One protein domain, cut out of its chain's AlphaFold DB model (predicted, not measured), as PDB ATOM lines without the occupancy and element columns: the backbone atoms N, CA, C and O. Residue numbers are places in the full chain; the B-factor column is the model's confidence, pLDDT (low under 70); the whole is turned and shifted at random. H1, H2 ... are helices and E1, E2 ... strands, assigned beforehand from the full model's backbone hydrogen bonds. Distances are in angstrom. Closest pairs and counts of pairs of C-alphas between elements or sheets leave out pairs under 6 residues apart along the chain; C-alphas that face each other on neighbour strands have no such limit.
ATOM      1  N   LYS A  58      -7.105 -13.454  -1.833       91.56
ATOM      2  CA  LYS A  58      -8.232 -13.074  -0.979       91.56
ATOM      3  C   LYS A  58      -7.957 -11.761  -0.266       91.56
ATOM      4  O   LYS A  58      -6.952 -11.637   0.437       91.56
ATOM      5  N   LEU A  59      -8.872 -10.812  -0.417       91.31
ATOM      6  CA  LEU A  59      -8.930  -9.616   0.410       91.31
ATOM      7  C   LEU A  59      -9.376  -9.998   1.825       91.31
ATOM      8  O   LEU A  59     -10.056 -10.998   2.053       91.31
ATOM      9  N   ARG A  60      -8.978  -9.181   2.799       91.94
ATOM     10  CA  ARG A  60      -9.371  -9.351   4.211       91.94
ATOM     11  C   ARG A  60     -10.661  -8.612   4.564       91.94
ATOM     12  O   ARG A  60     -11.041  -8.565   5.729       91.94
ATOM     13  N   TRP A  61     -11.287  -8.016   3.565       92.56
ATOM     14  CA  TRP A  61     -12.461  -7.169   3.656       92.56
ATOM     15  C   TRP A  61     -13.382  -7.475   2.474       92.56
ATOM     16  O   TRP A  61     -12.968  -8.157   1.532       92.56
ATOM     17  N   ASP A  62     -14.628  -7.019   2.554       92.50
ATOM     18  CA  ASP A  62     -15.632  -7.148   1.498       92.50
ATOM     19  C   ASP A  62     -15.964  -5.798   0.861       92.50
ATOM     20  O   ASP A  62     -15.960  -4.752   1.520       92.50
ATOM     21  N   THR A  63     -16.260  -5.822  -0.436       86.38
ATOM     22  CA  THR A  63     -16.482  -4.602  -1.226       86.38
ATOM     23  C   THR A  63     -17.741  -3.859  -0.804       86.38
ATOM     24  O   THR A  63     -17.804  -2.632  -0.905       86.38
ATOM     25  N   LYS A  64     -18.732  -4.568  -0.256       88.69
ATOM     26  CA  LYS A  64     -19.947  -3.943   0.263       88.69
ATOM     27  C   LYS A  64     -19.638  -3.065   1.477       88.69
ATOM     28  O   LYS A  64     -20.016  -1.897   1.482       88.69
ATOM     29  N   SER A  65     -18.894  -3.580   2.455       89.06
ATOM     30  CA  SER A  65     -18.431  -2.806   3.610       89.06
ATOM     31  C   SER A  65     -17.553  -1.625   3.194       89.06
ATOM     32  O   SER A  65     -17.694  -0.537   3.751       89.06
ATOM     33  N   TYR A  66     -16.677  -1.807   2.196       87.50
ATOM     34  CA  TYR A  66     -15.885  -0.713   1.625       87.50
ATOM     35  C   TYR A  66     -16.782   0.396   1.061       87.50
ATOM     36  O   TYR A  66     -16.670   1.554   1.465       87.50
ATOM     37  N   HIS A  67     -17.728   0.037   0.193       86.81
ATOM     38  CA  HIS A  67     -18.665   0.975  -0.418       86.81
ATOM     39  C   HIS A  67     -19.520   1.711   0.628       86.81
ATOM     40  O   HIS A  67     -19.667   2.933   0.566       86.81
ATOM     41  N   ASP A  68     -20.038   0.994   1.627       88.06
ATOM     42  CA  ASP A  68     -20.869   1.560   2.695       88.06
ATOM     43  C   ASP A  68     -20.107   2.558   3.580       88.06
ATOM     44  O   ASP A  68     -20.714   3.459   4.165       88.06
ATOM     45  N   VAL A  69     -18.784   2.416   3.679       86.12
ATOM     46  CA  VAL A  69     -17.912   3.283   4.477       86.12
ATOM     47  C   VAL A  69     -17.393   4.479   3.671       86.12
ATOM     48  O   VAL A  69     -17.383   5.595   4.197       86.12
ATOM     49  N   VAL A  70     -16.987   4.277   2.413       84.94
ATOM     50  CA  VAL A  70     -16.452   5.339   1.540       84.94
ATOM     51  C   VAL A  70     -17.563   6.263   1.033       84.94
ATOM     52  O   VAL A  70     -17.402   7.484   1.043       84.94
ATOM     53  N   LYS A  71     -18.722   5.703   0.663       81.38
ATOM     54  CA  LYS A  71     -19.898   6.421   0.142       81.38
ATOM     55  C   LYS A  71     -19.552   7.431  -0.961       81.38
ATOM     56  O   LYS A  71     -19.393   7.053  -2.112       81.38
ATOM     57  N   SER A  72     -19.497   8.716  -0.611       74.81
ATOM     58  CA  SER A  72     -19.318   9.857  -1.515       74.81
ATOM     59  C   SER A  72     -18.007  10.607  -1.277       74.81
ATOM     60  O   SER A  72     -17.893  11.764  -1.677       74.81
ATOM     61  N   GLN A  73     -17.066  10.018  -0.540       74.44
ATOM     62  CA  GLN A  73     -15.762  10.628  -0.322       74.44
ATOM     63  C   GLN A  73     -14.946  10.560  -1.624       74.44
ATOM     64  O   GLN A  73     -14.953   9.554  -2.328       74.44
ATOM     65  N   ASP A  74     -14.309  11.676  -1.974       78.31
ATOM     66  CA  ASP A  74     -13.705  11.944  -3.286       78.31
ATOM     67  C   ASP A  74     -12.166  11.882  -3.274       78.31
ATOM     68  O   ASP A  74     -11.516  12.288  -4.236       78.31
ATOM     69  N   GLY A  75     -11.576  11.391  -2.180       79.81
ATOM     70  CA  GLY A  75     -10.127  11.324  -1.986       79.81
ATOM     71  C   GLY A  75      -9.484  12.584  -1.394       79.81
ATOM     72  O   GLY A  75      -8.290  12.563  -1.105       79.81
ATOM     73  N   GLY A  76     -10.234  13.673  -1.174       84.06
ATOM     74  CA  GLY A  76      -9.680  14.953  -0.699       84.06
ATOM     75  C   GLY A  76      -9.379  15.043   0.807       84.06
ATOM     76  O   GLY A  76      -8.724  15.986   1.248       84.06
ATOM     77  N   ASP A  77      -9.845  14.084   1.612       86.94
ATOM     78  CA  ASP A  77      -9.624  14.042   3.066       86.94
ATOM     79  C   ASP A  77      -8.543  13.015   3.433       86.94
ATOM     80  O   ASP A  77      -8.814  11.819   3.554       86.94
ATOM     81  N   GLU A  78      -7.322  13.495   3.686       90.50
ATOM     82  CA  GLU A  78      -6.171  12.662   4.055       90.50
ATOM     83  C   GLU A  78      -6.404  11.800   5.308       90.50
ATOM     84  O   GLU A  78      -5.883  10.686   5.403       90.50
ATOM     85  N   LYS A  79      -7.189  12.278   6.285       88.62
ATOM     86  CA  LYS A  79      -7.479  11.500   7.502       88.62
ATOM     87  C   LYS A  79      -8.456  10.371   7.204       88.62
ATOM     88  O   LYS A  79      -8.339   9.294   7.796       88.62
ATOM     89  N   ALA A  80      -9.423  10.614   6.323       86.44
ATOM     90  CA  ALA A  80     -10.317   9.574   5.834       86.44
ATOM     91  C   ALA A  80      -9.547   8.535   5.008       86.44
ATOM     92  O   ALA A  80      -9.688   7.348   5.285       86.44
ATOM     93  N   GLU A  81      -8.670   8.971   4.104       88.38
ATOM     94  CA  GLU A  81      -7.806   8.097   3.301       88.38
ATOM     95  C   GLU A  81      -6.917   7.199   4.165       88.38
ATOM     96  O   GLU A  81      -6.870   5.983   3.985       88.38
ATOM     97  N   GLU A  82      -6.251   7.771   5.168       89.44
ATOM     98  CA  GLU A  82      -5.413   7.005   6.090       89.44
ATOM     99  C   GLU A  82      -6.234   5.985   6.894       89.44
ATOM    100  O   GLU A  82      -5.799   4.854   7.121       89.44
ATOM    101  N   ARG A  83      -7.460   6.344   7.296       89.44
ATOM    102  CA  ARG A  83      -8.392   5.401   7.927       89.44
ATOM    103  C   ARG A  83      -8.788   4.283   6.959       89.44
ATOM    104  O   ARG A  83      -8.819   3.127   7.379       89.44
ATOM    105  N   PHE A  84      -9.071   4.601   5.698       89.94
ATOM    106  CA  PHE A  84      -9.460   3.615   4.691       89.94
ATOM    107  C   PHE A  84      -8.327   2.652   4.366       89.94
ATOM    108  O   PHE A  84      -8.570   1.453   4.380       89.94
ATOM    109  N   ARG A  85      -7.080   3.116   4.227       88.00
ATOM    110  CA  ARG A  85      -5.920   2.220   4.049       88.00
ATOM    111  C   ARG A  85      -5.766   1.211   5.185       88.00
ATOM    112  O   ARG A  85      -5.361   0.076   4.953       88.00
ATOM    113  N   ARG A  86      -6.088   1.609   6.421       88.69
ATOM    114  CA  ARG A  86      -6.024   0.717   7.592       88.69
ATOM    115  C   ARG A  86      -7.172  -0.288   7.632       88.69
ATOM    116  O   ARG A  86      -6.954  -1.425   8.035       88.69
ATOM    117  N   GLN A  87      -8.382   0.134   7.270       89.31
ATOM    118  CA  GLN A  87      -9.574  -0.724   7.284       89.31
ATOM    119  C   GLN A  87      -9.628  -1.668   6.079       89.31
ATOM    120  O   GLN A  87     -10.041  -2.816   6.212       89.31
ATOM    121  N   PHE A  88      -9.161  -1.191   4.929       90.81
ATOM    122  CA  PHE A  88      -9.216  -1.859   3.638       90.81
ATOM    123  C   PHE A  88      -7.803  -1.932   3.043       90.81
ATOM    124  O   PHE A  88      -7.494  -1.240   2.072       90.81
ATOM    125  N   PRO A  89      -6.899  -2.724   3.650       88.44
ATOM    126  CA  PRO A  89      -5.536  -2.843   3.158       88.44
ATOM    127  C   PRO A  89      -5.518  -3.427   1.743       88.44
ATOM    128  O   PRO A  89      -6.301  -4.326   1.413       88.44
ATOM    129  N   THR A  90      -4.596  -2.931   0.922       84.69
ATOM    130  CA  THR A  90      -4.329  -3.466  -0.413       84.69
ATOM    131  C   THR A  90      -3.645  -4.832  -0.333       84.69
ATOM    132  O   THR A  90      -3.106  -5.238   0.701       84.69
ATOM    133  N   LEU A  91      -3.659  -5.563  -1.447       81.50
ATOM    134  CA  LEU A  91      -2.825  -6.748  -1.611       81.50
ATOM    135  C   LEU A  91      -1.380  -6.291  -1.842       81.50
ATOM    136  O   LEU A  91      -1.042  -5.840  -2.931       81.50
ATOM    137  N   ASP A  92      -0.535  -6.382  -0.818       71.31
ATOM    138  CA  ASP A  92       0.889  -6.037  -0.921       71.31
ATOM    139  C   ASP A  92       1.662  -7.149  -1.651       71.31
ATOM    140  O   ASP A  92       2.217  -8.067  -1.039       71.31
ATOM    141  N   ARG A  93       1.571  -7.143  -2.985       70.94
ATOM    142  CA  ARG A  93       2.116  -8.181  -3.869       70.94
ATOM    143  C   ARG A  93       2.668  -7.554  -5.157       70.94
ATOM    144  O   ARG A  93       1.928  -7.393  -6.125       70.94
ATOM    145  N   PRO A  94       3.967  -7.210  -5.200       65.56
ATOM    146  CA  PRO A  94       4.586  -6.602  -6.382       65.56
ATOM    147  C   PRO A  94       4.646  -7.550  -7.594       65.56
ATOM    148  O   PRO A  94       4.917  -7.112  -8.703       65.56
ATOM    149  N   ASP A  95       4.382  -8.846  -7.400       65.81
ATOM    150  CA  ASP A  95       4.324  -9.868  -8.446       65.81
ATOM    151  C   ASP A  95       2.954  -9.974  -9.139       65.81
ATOM    152  O   ASP A  95       2.781 -10.825 -10.013       65.81
ATOM    153  N   LEU A  96       1.949  -9.178  -8.750       68.00
ATOM    154  CA  LEU A  96       0.580  -9.311  -9.275       68.00
ATOM    155  C   LEU A  96       0.500  -9.133 -10.799       68.00
ATOM    156  O   LEU A  96      -0.279  -9.825 -11.438       68.00
ATOM    157  N   GLU A  97       1.326  -8.282 -11.399       66.12
ATOM    158  CA  GLU A  97       1.077  -7.756 -12.751       66.12
ATOM    159  C   GLU A  97       1.570  -8.625 -13.922       66.12
ATOM    160  O   GLU A  97       1.438  -8.213 -15.068       66.12
ATOM    161  N   ILE A  98       2.145  -9.808 -13.681       75.00
ATOM    162  CA  ILE A  98       2.750 -10.610 -14.766       75.00
ATOM    163  C   ILE A  98       1.848 -11.773 -15.192       75.00
ATOM    164  O   ILE A  98       1.616 -11.971 -16.383       75.00
ATOM    165  N   ASP A  99       1.316 -12.521 -14.226       83.81
ATOM    166  CA  ASP A  99       0.566 -13.747 -14.497       83.81
ATOM    167  C   ASP A  99      -0.942 -13.560 -14.288       83.81
ATOM    168  O   ASP A  99      -1.339 -12.823 -13.374       83.81
ATOM    169  N   PRO A 100      -1.788 -14.285 -15.050       89.31
ATOM    170  CA  PRO A 100      -3.222 -14.302 -14.817       89.31
ATOM    171  C   PRO A 100      -3.561 -14.605 -13.356       89.31
ATOM    172  O   PRO A 100      -2.955 -15.477 -12.732       89.31
ATOM    173  N   LEU A 101      -4.535 -13.886 -12.807       90.44
ATOM    174  CA  LEU A 101      -4.978 -14.044 -11.425       90.44
ATOM    175  C   LEU A 101      -6.430 -13.630 -11.237       90.44
ATOM    176  O   LEU A 101      -7.009 -12.865 -12.016       90.44
ATOM    177  N   THR A 102      -6.983 -14.085 -10.123       91.06
ATOM    178  CA  THR A 102      -8.267 -13.612  -9.615       91.06
ATOM    179  C   THR A 102      -8.116 -13.058  -8.206       91.06
ATOM    180  O   THR A 102      -7.333 -13.563  -7.398       91.06
ATOM    181  N   VAL A 103      -8.867 -12.003  -7.901       89.75
ATOM    182  CA  VAL A 103      -8.995 -11.455  -6.551       89.75
ATOM    183  C   VAL A 103     -10.425 -11.648  -6.095       89.75
ATOM    184  O   VAL A 103     -11.370 -11.274  -6.787       89.75
ATOM    185  N   TRP A 104     -10.553 -12.213  -4.908       92.56
ATOM    186  CA  TRP A 104     -11.811 -12.485  -4.250       92.56
ATOM    187  C   TRP A 104     -11.861 -11.724  -2.941       92.56
ATOM    188  O   TRP A 104     -10.841 -11.560  -2.267       92.56
ATOM    189  N   ASP A 105     -13.040 -11.283  -2.552       92.56
ATOM    190  CA  ASP A 105     -13.230 -10.691  -1.244       92.56
ATOM    191  C   ASP A 105     -13.370 -11.763  -0.141       92.56
ATOM    192  O   ASP A 105     -13.349 -12.977  -0.394       92.56
ATOM    193  N   ILE A 106     -13.512 -11.329   1.114       93.62
ATOM    194  CA  ILE A 106     -13.692 -12.261   2.241       93.62
ATOM    195  C   ILE A 106     -15.028 -13.030   2.181       93.62
ATOM    196  O   ILE A 106     -15.152 -14.095   2.788       93.62
ATOM    197  N   THR A 107     -16.010 -12.528   1.428       93.56
ATOM    198  CA  THR A 107     -17.315 -13.168   1.194       93.56
ATOM    199  C   THR A 107     -17.334 -14.068  -0.039       93.56
ATOM    200  O   THR A 107     -18.377 -14.633  -0.361       93.56
ATOM    201  N   THR A 108     -16.182 -14.280  -0.684       89.56
ATOM    202  CA  THR A 108     -16.024 -15.053  -1.926       89.56
ATOM    203  C   THR A 108     -16.713 -14.439  -3.148       89.56
ATOM    204  O   THR A 108     -16.956 -15.130  -4.136       89.56
ATOM    205  N   SER A 109     -16.980 -13.134  -3.115       90.06
ATOM    206  CA  SER A 109     -17.307 -12.343  -4.300       90.06
ATOM    207  C   SER A 109     -16.045 -12.121  -5.138       90.06
ATOM    208  O   SER A 109     -14.960 -11.902  -4.597       90.06
ATOM    209  N   GLY A 110     -16.162 -12.251  -6.461       87.50
ATOM    210  CA  GLY A 110     -15.053 -12.047  -7.391       87.50
ATOM    211  C   GLY A 110     -14.907 -10.570  -7.735       87.50
ATOM    212  O   GLY A 110     -15.754 -10.023  -8.434       87.50
ATOM    213  N   GLU A 111     -13.824  -9.945  -7.280       87.38
ATOM    214  CA  GLU A 111     -13.612  -8.495  -7.376       87.38
ATOM    215  C   GLU A 111     -12.757  -8.098  -8.580       87.38
ATOM    216  O   GLU A 111     -12.969  -7.053  -9.190       87.38
ATOM    217  N   LEU A 112     -11.790  -8.940  -8.949       87.56
ATOM    218  CA  LEU A 112     -10.929  -8.698 -10.102       87.56
ATOM    219  C   LEU A 112     -10.594 -10.004 -10.806       87.56
ATOM    220  O   LEU A 112     -10.207 -10.987 -10.178       87.56
ATOM    221  N   TRP A 113     -10.669  -9.964 -12.130       90.00
ATOM    222  CA  TRP A 113     -10.085 -10.959 -13.013       90.00
ATOM    223  C   TRP A 113      -9.044 -10.247 -13.863       90.00
ATOM    224  O   TRP A 113      -9.389  -9.459 -14.743       90.00
ATOM    225  N   TYR A 114      -7.772 -10.495 -13.575       88.12
ATOM    226  CA  TYR A 114      -6.675  -9.984 -14.381       88.12
ATOM    227  C   TYR A 114      -6.168 -11.127 -15.249       88.12
ATOM    228  O   TYR A 114      -5.599 -12.096 -14.754       88.12
ATOM    229  N   ILE A 115      -6.457 -11.049 -16.546       90.00
ATOM    230  CA  ILE A 115      -6.160 -12.107 -17.512       90.00
ATOM    231  C   ILE A 115      -5.372 -11.466 -18.659       90.00
ATOM    232  O   ILE A 115      -5.961 -11.086 -19.677       90.00
TER     233      ILE A 115
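AT A GLANCE: This is residues 58 to 115 of the 193 residues of an uncharacterized protein of Peniophora sp. CONT (UniProt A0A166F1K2). What does the model look like as a whole? It is an open loop of chain with few contacts between its parts: two short helices, H1 and H2, run opposite ways and roughly side by side towards one end, and a hairpin of two strands, E1 and E2, makes the other end. Residues 58 to 62 lead from beside the hairpin into H1, and the long stretch of residues 88 to 100 runs back from H2 to the hairpin, while residues 74 to 79, of which 78 to 79 belong to H2, stick out at the helix end. What is it made of, and how large is it? The printed part has 58 residues with two named helices and then two named strands, H1, H2, E1 and E2 in that order, the strands forming an antiparallel sheet of order E1 - E2; the class is mixed, helices and strands, though under half of the residues are in named elements. It is only just loose, close to compact, with a radius of gyration of the C-alphas of 12.8 A, and its C-alphas span 34 by 23 by 17 A.

HOW THE PARTS SIT: How do the two helices stand to each other? H1, residues 63 to 70, and H2, residues 78 to 87, are close but not clearly touching: their closest C-alphas, those of Val 70 and Phe 84, are 7.9 A apart, and this is the one pair within 8 A. They run opposite ways at a shallow tilt of 24 degrees, with their centres 12.8 A apart. In H1 and H2 every O i to N i+4 pair is within hydrogen-bond range. How do the two strands pair? E1, residues 101 to 104, and E2, residues 110 to 114, are antiparallel neighbours and form a hairpin, with 166 degrees between their N-to-C directions. The C-alphas of Thr 102 and Trp 113 face each other at 4.7 A; N 103 and O 112, 2.8 A apart, and N 114 and O 101, 2.9 A apart, are within hydrogen-bond range. Where do helices and strands come near, and where not? The closest C-alphas of H1 and E2, those of Thr 63 and Glu 111, are 7.8 A apart, one pair within 8 A. H1 and E1 are apart, and so are H2 and E2.

IN THESE COORDINATES: Where do the helices begin and end? H1 runs from Thr 63, with its C-alpha at (-16.482, -4.602, -1.226), to Val 70, 10.3 A from first to last C-alpha. H2 runs from Glu 78, with its C-alpha at (-6.171, 12.662, 4.055), to Gln 87, 14.2 A from first to last C-alpha. Where are the strands? E1 goes from Leu 101 to Trp 104 and measures 10.0 A between its first and last C-alphas. E2 goes from Gly 110 to Tyr 114, 11.1 A, and ends with C-alpha 114 at (-6.675, -9.984, -14.381).

THE WHOLE: How far does the printed part reach? The two C-alphas farthest apart, those of Lys 79 and Asp 99, are 34.4 A apart, and the first and last printed C-alphas, those of Lys 58 and Ile 115, are 16.7 A apart. Is there a cut, and which links are long? The printed part has no cut. The link from H2 to E1 is long, with 13 residues; the link from H1 to H2 is short, with 7, and the link from E1 to E2 is tight, with 5. Where is the model less sure? Residues 94 to 97, in the link from H2 to E1, have a pLDDT under 70, while the mean of the printed part is 85.5.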